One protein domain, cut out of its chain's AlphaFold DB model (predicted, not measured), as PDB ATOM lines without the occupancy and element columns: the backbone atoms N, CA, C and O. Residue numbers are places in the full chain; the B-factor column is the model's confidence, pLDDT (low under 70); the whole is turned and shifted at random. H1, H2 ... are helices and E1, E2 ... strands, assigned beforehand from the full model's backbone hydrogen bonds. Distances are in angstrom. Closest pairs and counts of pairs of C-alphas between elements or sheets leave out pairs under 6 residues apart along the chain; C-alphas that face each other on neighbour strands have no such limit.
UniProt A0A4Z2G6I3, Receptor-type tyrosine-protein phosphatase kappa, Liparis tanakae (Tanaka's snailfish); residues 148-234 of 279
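AT A GLANCE: This is residues 148 to 234 of the 279 residues of the protein "Receptor-type tyrosine-protein phosphatase kappa" of Liparis tanakae (Tanaka's snailfish) (UniProt A0A4Z2G6I3). With little regular structure, the domain is one long two-stranded hairpin, E1 and E2, beside a long looping stretch, residues 153 to 208, which folds back on itself where residues 181 to 182 pair antiparallel with 198 to 199. The hairpin's tip, residues 218 to 223, sticks out, and the short helix H1 begins the printed part. The 87 residues hold H1, E1 and E2 in that order, mostly strand, with 26 in named elements; the whole is loose, radius of gyration of the C-alphas 15.0 A, spans 46 by 34 by 26 A.

HOW THE PARTS SIT: E1, residues 209 to 218, and E2, residues 223 to 233, form an antiparallel hairpin at 163 degrees. N 213 and O 228 are 2.8 A apart, within hydrogen-bond range. H1, residues 148 to 152, is apart from E2; its O i to N i+4 pair is within hydrogen-bond range.

IN THESE COORDINATES: E1 spans 27.8 A from C-alpha 209 at (23.920, 24.752, 37.535). E2 spans 29.6 A, ending at C-alpha 233 (22.871, 29.252, 39.530). H1 spans 6.0 A.

THE WHOLE: The farthest C-alphas, Ser 189 and Arg 206, are 45.6 A apart. The printed part has no cut. H1 to E1 is a long link, E1 to E2 tight. pLDDT is under 70 at residues 154 to 157, 166 to 170 and 183 to 197.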
ATOM      1  N   HIS A 148      38.372  14.907  32.295       76.75
ATOM      2  CA  HIS A 148      38.501  13.815  31.336       76.75
ATOM      3  C   HIS A 148      37.198  13.020  31.231       76.75
ATOM      4  O   HIS A 148      36.686  12.842  30.130       76.75
ATOM      5  N   SER A 149      36.624  12.622  32.372       78.69
ATOM      6  CA  SER A 149      35.359  11.875  32.435       78.69
ATOM      7  C   SER A 149      34.204  12.655  31.805       78.69
ATOM      8  O   SER A 149      33.415  12.113  31.031       78.69
ATOM      9  N   ALA A 150      34.141  13.946  32.114       75.19
ATOM     10  CA  ALA A 150      33.171  14.883  31.585       75.19
ATOM     11  C   ALA A 150      33.240  15.043  30.066       75.19
ATOM     12  O   ALA A 150      32.238  14.875  29.371       75.19
ATOM     13  N   SER A 151      34.439  15.335  29.556       70.50
ATOM     14  CA  SER A 151      34.675  15.553  28.132       70.50
ATOM     15  C   SER A 151      34.468  14.271  27.328       70.50
ATOM     16  O   SER A 151      33.915  14.334  26.233       70.50
ATOM     17  N   SER A 152      34.880  13.109  27.853       77.75
ATOM     18  CA  SER A 152      34.688  11.823  27.172       77.75
ATOM     19  C   SER A 152      33.231  11.367  27.156       77.75
ATOM     20  O   SER A 152      32.820  10.654  26.247       77.75
ATOM     21  N   GLY A 153      32.449  11.768  28.165       72.12
ATOM     22  CA  GLY A 153      31.050  11.369  28.306       72.12
ATOM     23  C   GLY A 153      30.088  12.099  27.367       72.12
ATOM     24  O   GLY A 153      28.937  11.688  27.259       72.12
ATOM     25  N   GLY A 154      30.524  13.183  26.710       67.44
ATOM     26  CA  GLY A 154      29.703  13.946  25.761       67.44
ATOM     27  C   GLY A 154      28.412  14.520  26.360       67.44
ATOM     28  O   GLY A 154      27.479  14.827  25.621       67.44
ATOM     29  N   SER A 155      28.325  14.628  27.692       66.62
ATOM     30  CA  SER A 155      27.107  15.074  28.367       66.62
ATOM     31  C   SER A 155      26.877  16.563  28.093       66.62
ATOM     32  O   SER A 155      27.712  17.381  28.479       66.62
ATOM     33  N   PRO A 156      25.733  16.962  27.509       66.31
ATOM     34  CA  PRO A 156      25.445  18.370  27.222       66.31
ATOM     35  C   PRO A 156      25.204  19.202  28.492       66.31
ATOM     36  O   PRO A 156      25.039  20.417  28.414       66.31
ATOM     37  N   TYR A 157      25.142  18.558  29.659       68.75
ATOM     38  CA  TYR A 157      24.862  19.200  30.943       68.75
ATOM     39  C   TYR A 157      26.097  19.334  31.829       68.75
ATOM     40  O   TYR A 157      25.984  19.846  32.940       68.75
ATOM     41  N   TYR A 158      27.260  18.883  31.356       71.81
ATOM     42  CA  TYR A 158      28.493  18.952  32.118       71.81
ATOM     43  C   TYR A 158      29.585  19.645  31.311       71.81
ATOM     44  O   TYR A 158      29.981  19.182  30.244       71.81
ATOM     45  N   TYR A 159      30.108  20.736  31.861       74.31
ATOM     46  CA  TYR A 159      31.222  21.481  31.293       74.31
ATOM     47  C   TYR A 159      32.332  21.551  32.331       74.31
ATOM     48  O   TYR A 159      32.098  21.951  33.469       74.31
ATOM     49  N   ALA A 160      33.539  21.164  31.936       75.25
ATOM     50  CA  ALA A 160      34.724  21.317  32.760       75.25
ATOM     51  C   ALA A 160      35.859  21.904  31.933       75.25
ATOM     52  O   ALA A 160      35.903  21.750  30.714       75.25
ATOM     53  N   ALA A 161      36.787  22.537  32.637       75.38
ATOM     54  CA  ALA A 161      38.055  23.015  32.122       75.38
ATOM     55  C   ALA A 161      39.180  22.317  32.879       75.38
ATOM     56  O   ALA A 161      39.035  22.038  34.070       75.38
ATOM     57  N   GLN A 162      40.319  22.117  32.225       76.94
ATOM     58  CA  GLN A 162      41.565  21.824  32.918       76.94
ATOM     59  C   GLN A 162      42.608  22.855  32.498       76.94
ATOM     60  O   GLN A 162      42.885  23.016  31.313       76.94
ATOM     61  N   MET A 163      43.163  23.556  33.482       74.31
ATOM     62  CA  MET A 163      44.249  24.518  33.308       74.31
ATOM     63  C   MET A 163      45.416  24.062  34.178       74.31
ATOM     64  O   MET A 163      45.202  23.668  35.327       74.31
ATOM     65  N   SER A 164      46.638  24.062  33.643       72.12
ATOM     66  CA  SER A 164      47.819  23.755  34.454       72.12
ATOM     67  C   SER A 164      48.259  24.994  35.243       72.12
ATOM     68  O   SER A 164      48.122  26.108  34.737       72.12
ATOM     69  N   PRO A 165      48.847  24.844  36.446       70.00
ATOM     70  CA  PRO A 165      49.323  25.988  37.233       70.00
ATOM     71  C   PRO A 165      50.281  26.908  36.461       70.00
ATOM     72  O   PRO A 165      50.211  28.125  36.574       70.00
ATOM     73  N   SER A 166      51.114  26.338  35.586       68.50
ATOM     74  CA  SER A 166      52.012  27.083  34.692       68.50
ATOM     75  C   SER A 166      51.308  28.053  33.733       68.50
ATOM     76  O   SER A 166      51.957  28.939  33.185       68.50
ATOM     77  N   GLN A 167      50.006  27.883  33.507       66.25
ATOM     78  CA  GLN A 167      49.190  28.710  32.617       66.25
ATOM     79  C   GLN A 167      48.451  29.832  33.359       66.25
ATOM     80  O   GLN A 167      47.829  30.670  32.709       66.25
ATOM     81  N   LEU A 168      48.518  29.852  34.695       67.44
ATOM     82  CA  LEU A 168      47.845  30.813  35.569       67.44
ATOM     83  C   LEU A 168      48.866  31.494  36.502       67.44
ATOM     84  O   LEU A 168      48.818  31.293  37.714       67.44
ATOM     85  N   PRO A 169      49.818  32.278  35.959       63.06
ATOM     86  CA  PRO A 169      50.842  32.940  36.770       63.06
ATOM     87  C   PRO A 169      50.273  34.043  37.675       63.06
ATOM     88  O   PRO A 169      50.889  34.377  38.682       63.06
ATOM     89  N   GLU A 170      49.106  34.595  37.331       68.62
ATOM     90  CA  GLU A 170      48.398  35.604  38.119       68.62
ATOM     91  C   GLU A 170      46.912  35.235  38.271       68.62
ATOM     92  O   GLU A 170      46.352  34.566  37.392       68.62
ATOM     93  N   PRO A 171      46.243  35.681  39.355       70.12
ATOM     94  CA  PRO A 171      44.808  35.485  39.531       70.12
ATOM     95  C   PRO A 171      44.016  36.146  38.397       70.12
ATOM     96  O   PRO A 171      43.948  37.370  38.289       70.12
ATOM     97  N   LEU A 172      43.386  35.329  37.555       70.81
ATOM     98  CA  LEU A 172      42.553  35.787  36.446       70.81
ATOM     99  C   LEU A 172      41.070  35.645  36.815       70.81
ATOM    100  O   LEU A 172      40.638  34.543  37.166       70.81
ATOM    101  N   PRO A 173      40.261  36.719  36.726       74.81
ATOM    102  CA  PRO A 173      38.831  36.615  36.965       74.81
ATOM    103  C   PRO A 173      38.197  35.705  35.910       74.81
ATOM    104  O   PRO A 173      38.397  35.888  34.709       74.81
ATOM    105  N   PHE A 174      37.398  34.746  36.368       77.00
ATOM    106  CA  PHE A 174      36.687  33.798  35.519       77.00
ATOM    107  C   PHE A 174      35.178  33.963  35.703       77.00
ATOM    108  O   PHE A 174      34.669  33.919  36.821       77.00
ATOM    109  N   THR A 175      34.450  34.149  34.603       81.75
ATOM    110  CA  THR A 175      32.983  34.232  34.602       81.75
ATOM    111  C   THR A 175      32.417  32.990  33.941       81.75
ATOM    112  O   THR A 175      32.602  32.808  32.749       81.75
ATOM    113  N   VAL A 176      31.689  32.145  34.671       82.31
ATOM    114  CA  VAL A 176      31.080  30.922  34.114       82.31
ATOM    115  C   VAL A 176      30.020  31.275  33.061       82.31
ATOM    116  O   VAL A 176      29.094  32.039  33.343       82.31
ATOM    117  N   GLY A 177      30.100  30.672  31.873       81.19
ATOM    118  CA  GLY A 177      29.079  30.822  30.837       81.19
ATOM    119  C   GLY A 177      29.132  32.089  29.986       81.19
ATOM    120  O   GLY A 177      28.133  32.409  29.347       81.19
ATOM    121  N   ASP A 178      30.235  32.834  29.991       85.56
ATOM    122  CA  ASP A 178      30.348  34.123  29.294       85.56
ATOM    123  C   ASP A 178      30.683  34.016  27.796       85.56
ATOM    124  O   ASP A 178      30.859  35.038  27.131       85.56
ATOM    125  N   ASN A 179      30.751  32.794  27.256       86.69
ATOM    126  CA  ASN A 179      31.088  32.508  25.861       86.69
ATOM    127  C   ASN A 179      32.454  33.072  25.423       86.69
ATOM    128  O   ASN A 179      32.648  33.399  24.250       86.69
ATOM    129  N   LYS A 180      33.404  33.210  26.356       83.25
ATOM    130  CA  LYS A 180      34.774  33.646  26.058       83.25
ATOM    131  C   LYS A 180      35.757  32.484  26.094       83.25
ATOM    132  O   LYS A 180      35.546  31.474  26.761       83.25
ATOM    133  N   THR A 181      36.866  32.646  25.383       79.19
ATOM    134  CA  THR A 181      38.014  31.743  25.481       79.19
ATOM    135  C   THR A 181      39.052  32.353  26.410       79.19
ATOM    136  O   THR A 181      39.580  33.429  26.137       79.19
ATOM    137  N   TYR A 182      39.348  31.650  27.494       75.12
ATOM    138  CA  TYR A 182      40.373  31.998  28.465       75.12
ATOM    139  C   TYR A 182      41.709  31.443  27.968       75.12
ATOM    140  O   TYR A 182      41.862  30.234  27.794       75.12
ATOM    141  N   GLN A 183      42.656  32.324  27.646       69.44
ATOM    142  CA  GLN A 183      43.956  31.920  27.114       69.44
ATOM    143  C   GLN A 183      44.903  31.488  28.235       69.44
ATOM    144  O   GLN A 183      45.018  32.163  29.250       69.44
ATOM    145  N   ALA A 184      45.633  30.405  27.988       59.25
ATOM    146  CA  ALA A 184      46.843  30.055  28.712       59.25
ATOM    147  C   ALA A 184      48.033  30.777  28.061       59.25
ATOM    148  O   ALA A 184      48.427  30.438  26.942       59.25
ATOM    149  N   SER A 185      48.587  31.796  28.710       51.22
ATOM    150  CA  SER A 185      49.726  32.544  28.170       51.22
ATOM    151  C   SER A 185      51.025  31.754  28.363       51.22
ATOM    152  O   SER A 185      51.504  31.607  29.481       51.22
ATOM    153  N   LEU A 186      51.626  31.265  27.275       45.75
ATOM    154  CA  LEU A 186      53.019  30.802  27.253       45.75
ATOM    155  C   LEU A 186      53.876  31.913  26.639       45.75
ATOM    156  O   LEU A 186      53.773  32.186  25.444       45.75
ATOM    157  N   PHE A 187      54.725  32.557  27.442       43.69
ATOM    158  CA  PHE A 187      55.765  33.440  26.917       43.69
ATOM    159  C   PHE A 187      56.880  32.581  26.318       43.69
ATOM    160  O   PHE A 187      57.774  32.118  27.021       43.69
ATOM    161  N   LEU A 188      56.829  32.365  25.007       41.25
ATOM    162  CA  LEU A 188      57.999  31.985  24.227       41.25
ATOM    163  C   LEU A 188      58.262  33.104  23.221       41.25
ATOM    164  O   LEU A 188      57.346  33.596  22.567       41.25
ATOM    165  N   SER A 189      59.520  33.534  23.188       44.72
ATOM    166  CA  SER A 189      60.128  34.494  22.262       44.72
ATOM    167  C   SER A 189      59.416  34.630  20.909       44.72
ATOM    168  O   SER A 189      59.243  33.622  20.234       44.72
ATOM    169  N   GLU A 190      59.080  35.873  20.538       57.16
ATOM    170  CA  GLU A 190      58.735  36.476  19.224       57.16
ATOM    171  C   GLU A 190      58.036  35.687  18.093       57.16
ATOM    172  O   GLU A 190      57.721  36.275  17.057       57.16
ATOM    173  N   GLN A 191      57.660  34.424  18.250       54.41
ATOM    174  CA  GLN A 191      56.932  33.665  17.239       54.41
ATOM    175  C   GLN A 191      55.702  33.000  17.843       54.41
ATOM    176  O   GLN A 191      55.755  32.184  18.756       54.41
ATOM    177  N   ARG A 192      54.562  33.430  17.297       53.44
ATOM    178  CA  ARG A 192      53.190  33.054  17.635       53.44
ATOM    179  C   ARG A 192      53.049  31.526  17.751       53.44
ATOM    180  O   ARG A 192      53.228  30.826  16.758       53.44
ATOM    181  N   ILE A 193      52.653  31.028  18.926       49.03
ATOM    182  CA  ILE A 193      52.256  29.626  19.143       49.03
ATOM    183  C   ILE A 193      50.775  29.564  19.541       49.03
ATOM    184  O   ILE A 193      50.280  30.399  20.296       49.03
ATOM    185  N   LEU A 194      50.078  28.570  18.983       43.97
ATOM    186  CA  LEU A 194      48.710  28.151  19.299       43.97
ATOM    187  C   LEU A 194      48.521  27.987  20.817       43.97
ATOM    188  O   LEU A 194      48.996  27.018  21.405       43.97
ATOM    189  N   GLY A 195      47.820  28.926  21.449       48.06
ATOM    190  CA  GLY A 195      47.419  28.804  22.848       48.06
ATOM    191  C   GLY A 195      46.321  27.753  22.999       48.06
ATOM    192  O   GLY A 195      45.238  27.906  22.433       48.06
ATOM    193  N   LEU A 196      46.585  26.703  23.780       59.47
ATOM    194  CA  LEU A 196      45.558  25.800  24.305       59.47
ATOM    195  C   LEU A 196      44.765  26.563  25.377       59.47
ATOM    196  O   LEU A 196      45.041  26.459  26.568       59.47
ATOM    197  N   GLY A 197      43.859  27.429  24.933       65.56
ATOM    198  CA  GLY A 197      42.923  28.135  25.800       65.56
ATOM    199  C   GLY A 197      41.706  27.277  26.136       65.56
ATOM    200  O   GLY A 197      41.346  26.362  25.395       65.56
ATOM    201  N   PHE A 198      41.045  27.604  27.238       75.94
ATOM    202  CA  PHE A 198      39.765  27.018  27.603       75.94
ATOM    203  C   PHE A 198      38.621  27.859  27.028       75.94
ATOM    204  O   PHE A 198      38.464  29.026  27.383       75.94
ATOM    205  N   TRP A 199      37.805  27.278  26.147       79.75
ATOM    206  CA  TRP A 199      36.552  27.903  25.724       79.75
ATOM    207  C   TRP A 199      35.466  27.649  26.769       79.75
ATOM    208  O   TRP A 199      35.177  26.500  27.089       79.75
ATOM    209  N   ASN A 200      34.865  28.723  27.276       81.94
ATOM    210  CA  ASN A 200      33.807  28.689  28.275       81.94
ATOM    211  C   ASN A 200      32.433  28.825  27.597       81.94
ATOM    212  O   ASN A 200      32.001  29.949  27.328       81.94
ATOM    213  N   PRO A 201      31.745  27.717  27.279       81.75
ATOM    214  CA  PRO A 201      30.504  27.751  26.517       81.75
ATOM    215  C   PRO A 201      29.384  28.465  27.283       81.75
ATOM    216  O   PRO A 201      29.332  28.386  28.512       81.75
ATOM    217  N   PRO A 202      28.449  29.130  26.582       83.94
ATOM    218  CA  PRO A 202      27.311  29.768  27.224       83.94
ATOM    219  C   PRO A 202      26.435  28.730  27.928       83.94
ATOM    220  O   PRO A 202      26.151  27.661  27.386       83.94
ATOM    221  N   LEU A 203      25.968  29.065  29.133       83.06
ATOM    222  CA  LEU A 203      25.041  28.205  29.864       83.06
ATOM    223  C   LEU A 203      23.679  28.177  29.164       83.06
ATOM    224  O   LEU A 203      23.155  29.216  28.753       83.06
ATOM    225  N   ALA A 204      23.083  26.992  29.073       82.75
ATOM    226  CA  ALA A 204      21.746  26.835  28.531       82.75
ATOM    227  C   ALA A 204      20.716  27.558  29.424       82.75
ATOM    228  O   ALA A 204      20.792  27.489  30.656       82.75
ATOM    229  N   PRO A 205      19.732  28.250  28.828       82.19
ATOM    230  CA  PRO A 205      18.690  28.922  29.591       82.19
ATOM    231  C   PRO A 205      17.804  27.909  30.334       82.19
ATOM    232  O   PRO A 205      17.648  26.766  29.903       82.19
ATOM    233  N   ARG A 206      17.169  28.357  31.427       80.00
ATOM    234  CA  ARG A 206      16.199  27.576  32.226       80.00
ATOM    235  C   ARG A 206      16.766  26.280  32.831       80.00
ATOM    236  O   ARG A 206      16.057  25.283  32.962       80.00
ATOM    237  N   LYS A 207      18.048  26.280  33.189       81.06
ATOM    238  CA  LYS A 207      18.717  25.159  33.857       81.06
ATOM    239  C   LYS A 207      19.336  25.611  35.172       81.06
ATOM    240  O   LYS A 207      19.781  26.749  35.291       81.06
ATOM    241  N   ASN A 208      19.359  24.689  36.128       82.62
ATOM    242  CA  ASN A 208      20.095  24.848  37.373       82.62
ATOM    243  C   ASN A 208      21.525  24.346  37.159       82.62
ATOM    244  O   ASN A 208      21.716  23.275  36.583       82.62
ATOM    245  N   TYR A 209      22.507  25.106  37.629       80.94
ATOM    246  CA  TYR A 209      23.920  24.752  37.535       80.94
ATOM    247  C   TYR A 209      24.561  24.761  38.912       80.94
ATOM    248  O   TYR A 209      24.413  25.731  39.651       80.94
ATOM    249  N   ASN A 210      25.330  23.721  39.211       83.69
ATOM    250  CA  ASN A 210      26.282  23.716  40.313       83.69
ATOM    251  C   ASN A 210      27.676  23.983  39.745       83.69
ATOM    252  O   ASN A 210      28.073  23.373  38.752       83.69
ATOM    253  N   ILE A 211      28.402  24.913  40.359       82.38
ATOM    254  CA  ILE A 211      29.732  25.331  39.920       82.38
ATOM    255  C   ILE A 211      30.740  24.835  40.950       82.38
ATOM    256  O   ILE A 211      30.649  25.178  42.129       82.38
ATOM    257  N   TYR A 212      31.706  24.047  40.488       83.00
ATOM    258  CA  TYR A 212      32.744  23.447  41.315       83.00
ATOM    259  C   TYR A 212      34.132  23.877  40.838       83.00
ATOM    260  O   TYR A 212      34.375  23.977  39.636       83.00
ATOM    261  N   LEU A 213      35.044  24.077  41.785       83.38
ATOM    262  CA  LEU A 213      36.477  24.204  41.557       83.38
ATOM    263  C   LEU A 213      37.160  22.927  42.038       83.38
ATOM    264  O   LEU A 213      37.006  22.547  43.197       83.38
ATOM    265  N   GLN A 214      37.918  22.281  41.155       84.12
ATOM    266  CA  GLN A 214      38.747  21.127  41.493       84.12
ATOM    267  C   GLN A 214      40.216  21.501  41.364       84.12
ATOM    268  O   GLN A 214      40.650  21.976  40.313       84.12
ATOM    269  N   ALA A 215      40.981  21.239  42.416       84.69
ATOM    270  CA  ALA A 215      42.427  21.339  42.406       84.69
ATOM    271  C   ALA A 215      43.019  19.937  42.565       84.69
ATOM    272  O   ALA A 215      42.590  19.163  43.423       84.69
ATOM    273  N   VAL A 216      43.997  19.601  41.723       85.00
ATOM    274  CA  VAL A 216      44.581  18.259  41.654       85.00
ATOM    275  C   VAL A 216      46.096  18.353  41.786       85.00
ATOM    276  O   VAL A 216      46.743  19.056  41.013       85.00
ATOM    277  N   SER A 217      46.656  17.611  42.737       88.06
ATOM    278  CA  SER A 217      48.087  17.324  42.816       88.06
ATOM    279  C   SER A 217      48.318  15.904  42.321       88.06
ATOM    280  O   SER A 217      47.606  14.990  42.734       88.06
ATOM    281  N   SER A 218      49.276  15.697  41.420       85.62
ATOM    282  CA  SER A 218      49.496  14.386  40.809       85.62
ATOM    283  C   SER A 218      50.977  14.064  40.688       85.62
ATOM    284  O   SER A 218      51.800  14.905  40.335       85.62
ATOM    285  N   THR A 219      51.287  12.803  40.959       84.44
ATOM    286  CA  THR A 219      52.551  12.134  40.653       84.44
ATOM    287  C   THR A 219      52.278  10.993  39.672       84.44
ATOM    288  O   THR A 219      51.126  10.681  39.377       84.44
ATOM    289  N   GLU A 220      53.323  10.310  39.206       85.12
ATOM    290  CA  GLU A 220      53.175   9.112  38.365       85.12
ATOM    291  C   GLU A 220      52.399   7.971  39.050       85.12
ATOM    292  O   GLU A 220      51.879   7.091  38.370       85.12
ATOM    293  N   ARG A 221      52.336   7.954  40.391       86.31
ATOM    294  CA  ARG A 221      51.736   6.852  41.164       86.31
ATOM    295  C   ARG A 221      50.376   7.188  41.752       86.31
ATOM    296  O   ARG A 221      49.556   6.291  41.915       86.31
ATOM    297  N   GLU A 222      50.159   8.448  42.114       86.69
ATOM    298  CA  GLU A 222      48.944   8.876  42.802       86.69
ATOM    299  C   GLU A 222      48.498  10.275  42.388       86.69
ATOM    300  O   GLU A 222      49.298  11.112  41.969       86.69
ATOM    301  N   SER A 223      47.202  10.521  42.548       87.44
ATOM    302  CA  SER A 223      46.576  11.821  42.361       87.44
ATOM    303  C   SER A 223      45.696  12.123  43.565       87.44
ATOM    304  O   SER A 223      44.904  11.278  43.990       87.44
ATOM    305  N   LYS A 224      45.845  13.321  44.127       88.19
ATOM    306  CA  LYS A 224      45.053  13.826  45.248       88.19
ATOM    307  C   LYS A 224      44.274  15.045  44.790       88.19
ATOM    308  O   LYS A 224      44.840  15.979  44.232       88.19
ATOM    309  N   THR A 225      42.967  15.013  45.017       86.81
ATOM    310  CA  THR A 225      42.032  16.029  44.529       86.81
ATOM    311  C   THR A 225      41.311  16.674  45.699       86.81
ATOM    312  O   THR A 225      40.794  15.966  46.557       86.81
ATOM    313  N   GLN A 226      41.242  18.002  45.691       84.75
ATOM    314  CA  GLN A 226      40.337  18.780  46.528       84.75
ATOM    315  C   GLN A 226      39.266  19.396  45.636       84.75
ATOM    316  O   GLN A 226      39.574  19.920  44.563       84.75
ATOM    317  N   CYS A 227      38.010  19.351  46.074       84.94
ATOM    318  CA  CYS A 227      36.916  19.996  45.367       84.94
ATOM    319  C   CYS A 227      36.144  20.940  46.285       84.94
ATOM    320  O   CYS A 227      35.767  20.560  47.390       84.94
ATOM    321  N   LEU A 228      35.848  22.135  45.782       84.31
ATOM    322  CA  LEU A 228      35.042  23.143  46.454       84.31
ATOM    323  C   LEU A 228      33.855  23.528  45.569       84.31
ATOM    324  O   LEU A 228      34.029  23.811  44.384       84.31
ATOM    325  N   ARG A 229      32.639  23.554  46.124       83.00
ATOM    326  CA  ARG A 229      31.475  24.096  45.413       83.00
ATOM    327  C   ARG A 229      31.449  25.609  45.587       83.00
ATOM    328  O   ARG A 229      31.254  26.091  46.693       83.00
ATOM    329  N   LEU A 230      31.629  26.338  44.491       82.44
ATOM    330  CA  LEU A 230      31.718  27.795  44.504       82.44
ATOM    331  C   LEU A 230      30.344  28.466  44.516       82.44
ATOM    332  O   LEU A 230      30.162  29.487  45.167       82.44
ATOM    333  N   ALA A 231      29.388  27.933  43.749       80.88
ATOM    334  CA  ALA A 231      28.085  28.570  43.572       80.88
ATOM    335  C   ALA A 231      27.027  27.612  43.014       80.88
ATOM    336  O   ALA A 231      27.343  26.590  42.399       80.88
ATOM    337  N   THR A 232      25.764  28.018  43.148       83.12
ATOM    338  CA  THR A 232      24.629  27.442  42.422       83.12
ATOM    339  C   THR A 232      23.913  28.555  41.663       83.12
ATOM    340  O   THR A 232      23.571  29.588  42.237       83.12
ATOM    341  N   LYS A 233      23.673  28.354  40.366       78.56
ATOM    342  CA  LYS A 233      22.871  29.252  39.530       78.56
ATOM    343  C   LYS A 233      21.522  28.602  39.265       78.56
ATOM    344  O   LYS A 233      21.462  27.587  38.577       78.56
ATOM    345  N   GLY A 234      20.457  29.182  39.812       78.00
ATOM    346  CA  GLY A 234      19.086  28.753  39.548       78.00
ATOM    347  C   GLY A 234      18.594  29.176  38.162       78.00
ATOM    348  O   GLY A 234      19.056  30.173  37.597       78.00
TER     349      GLY A 234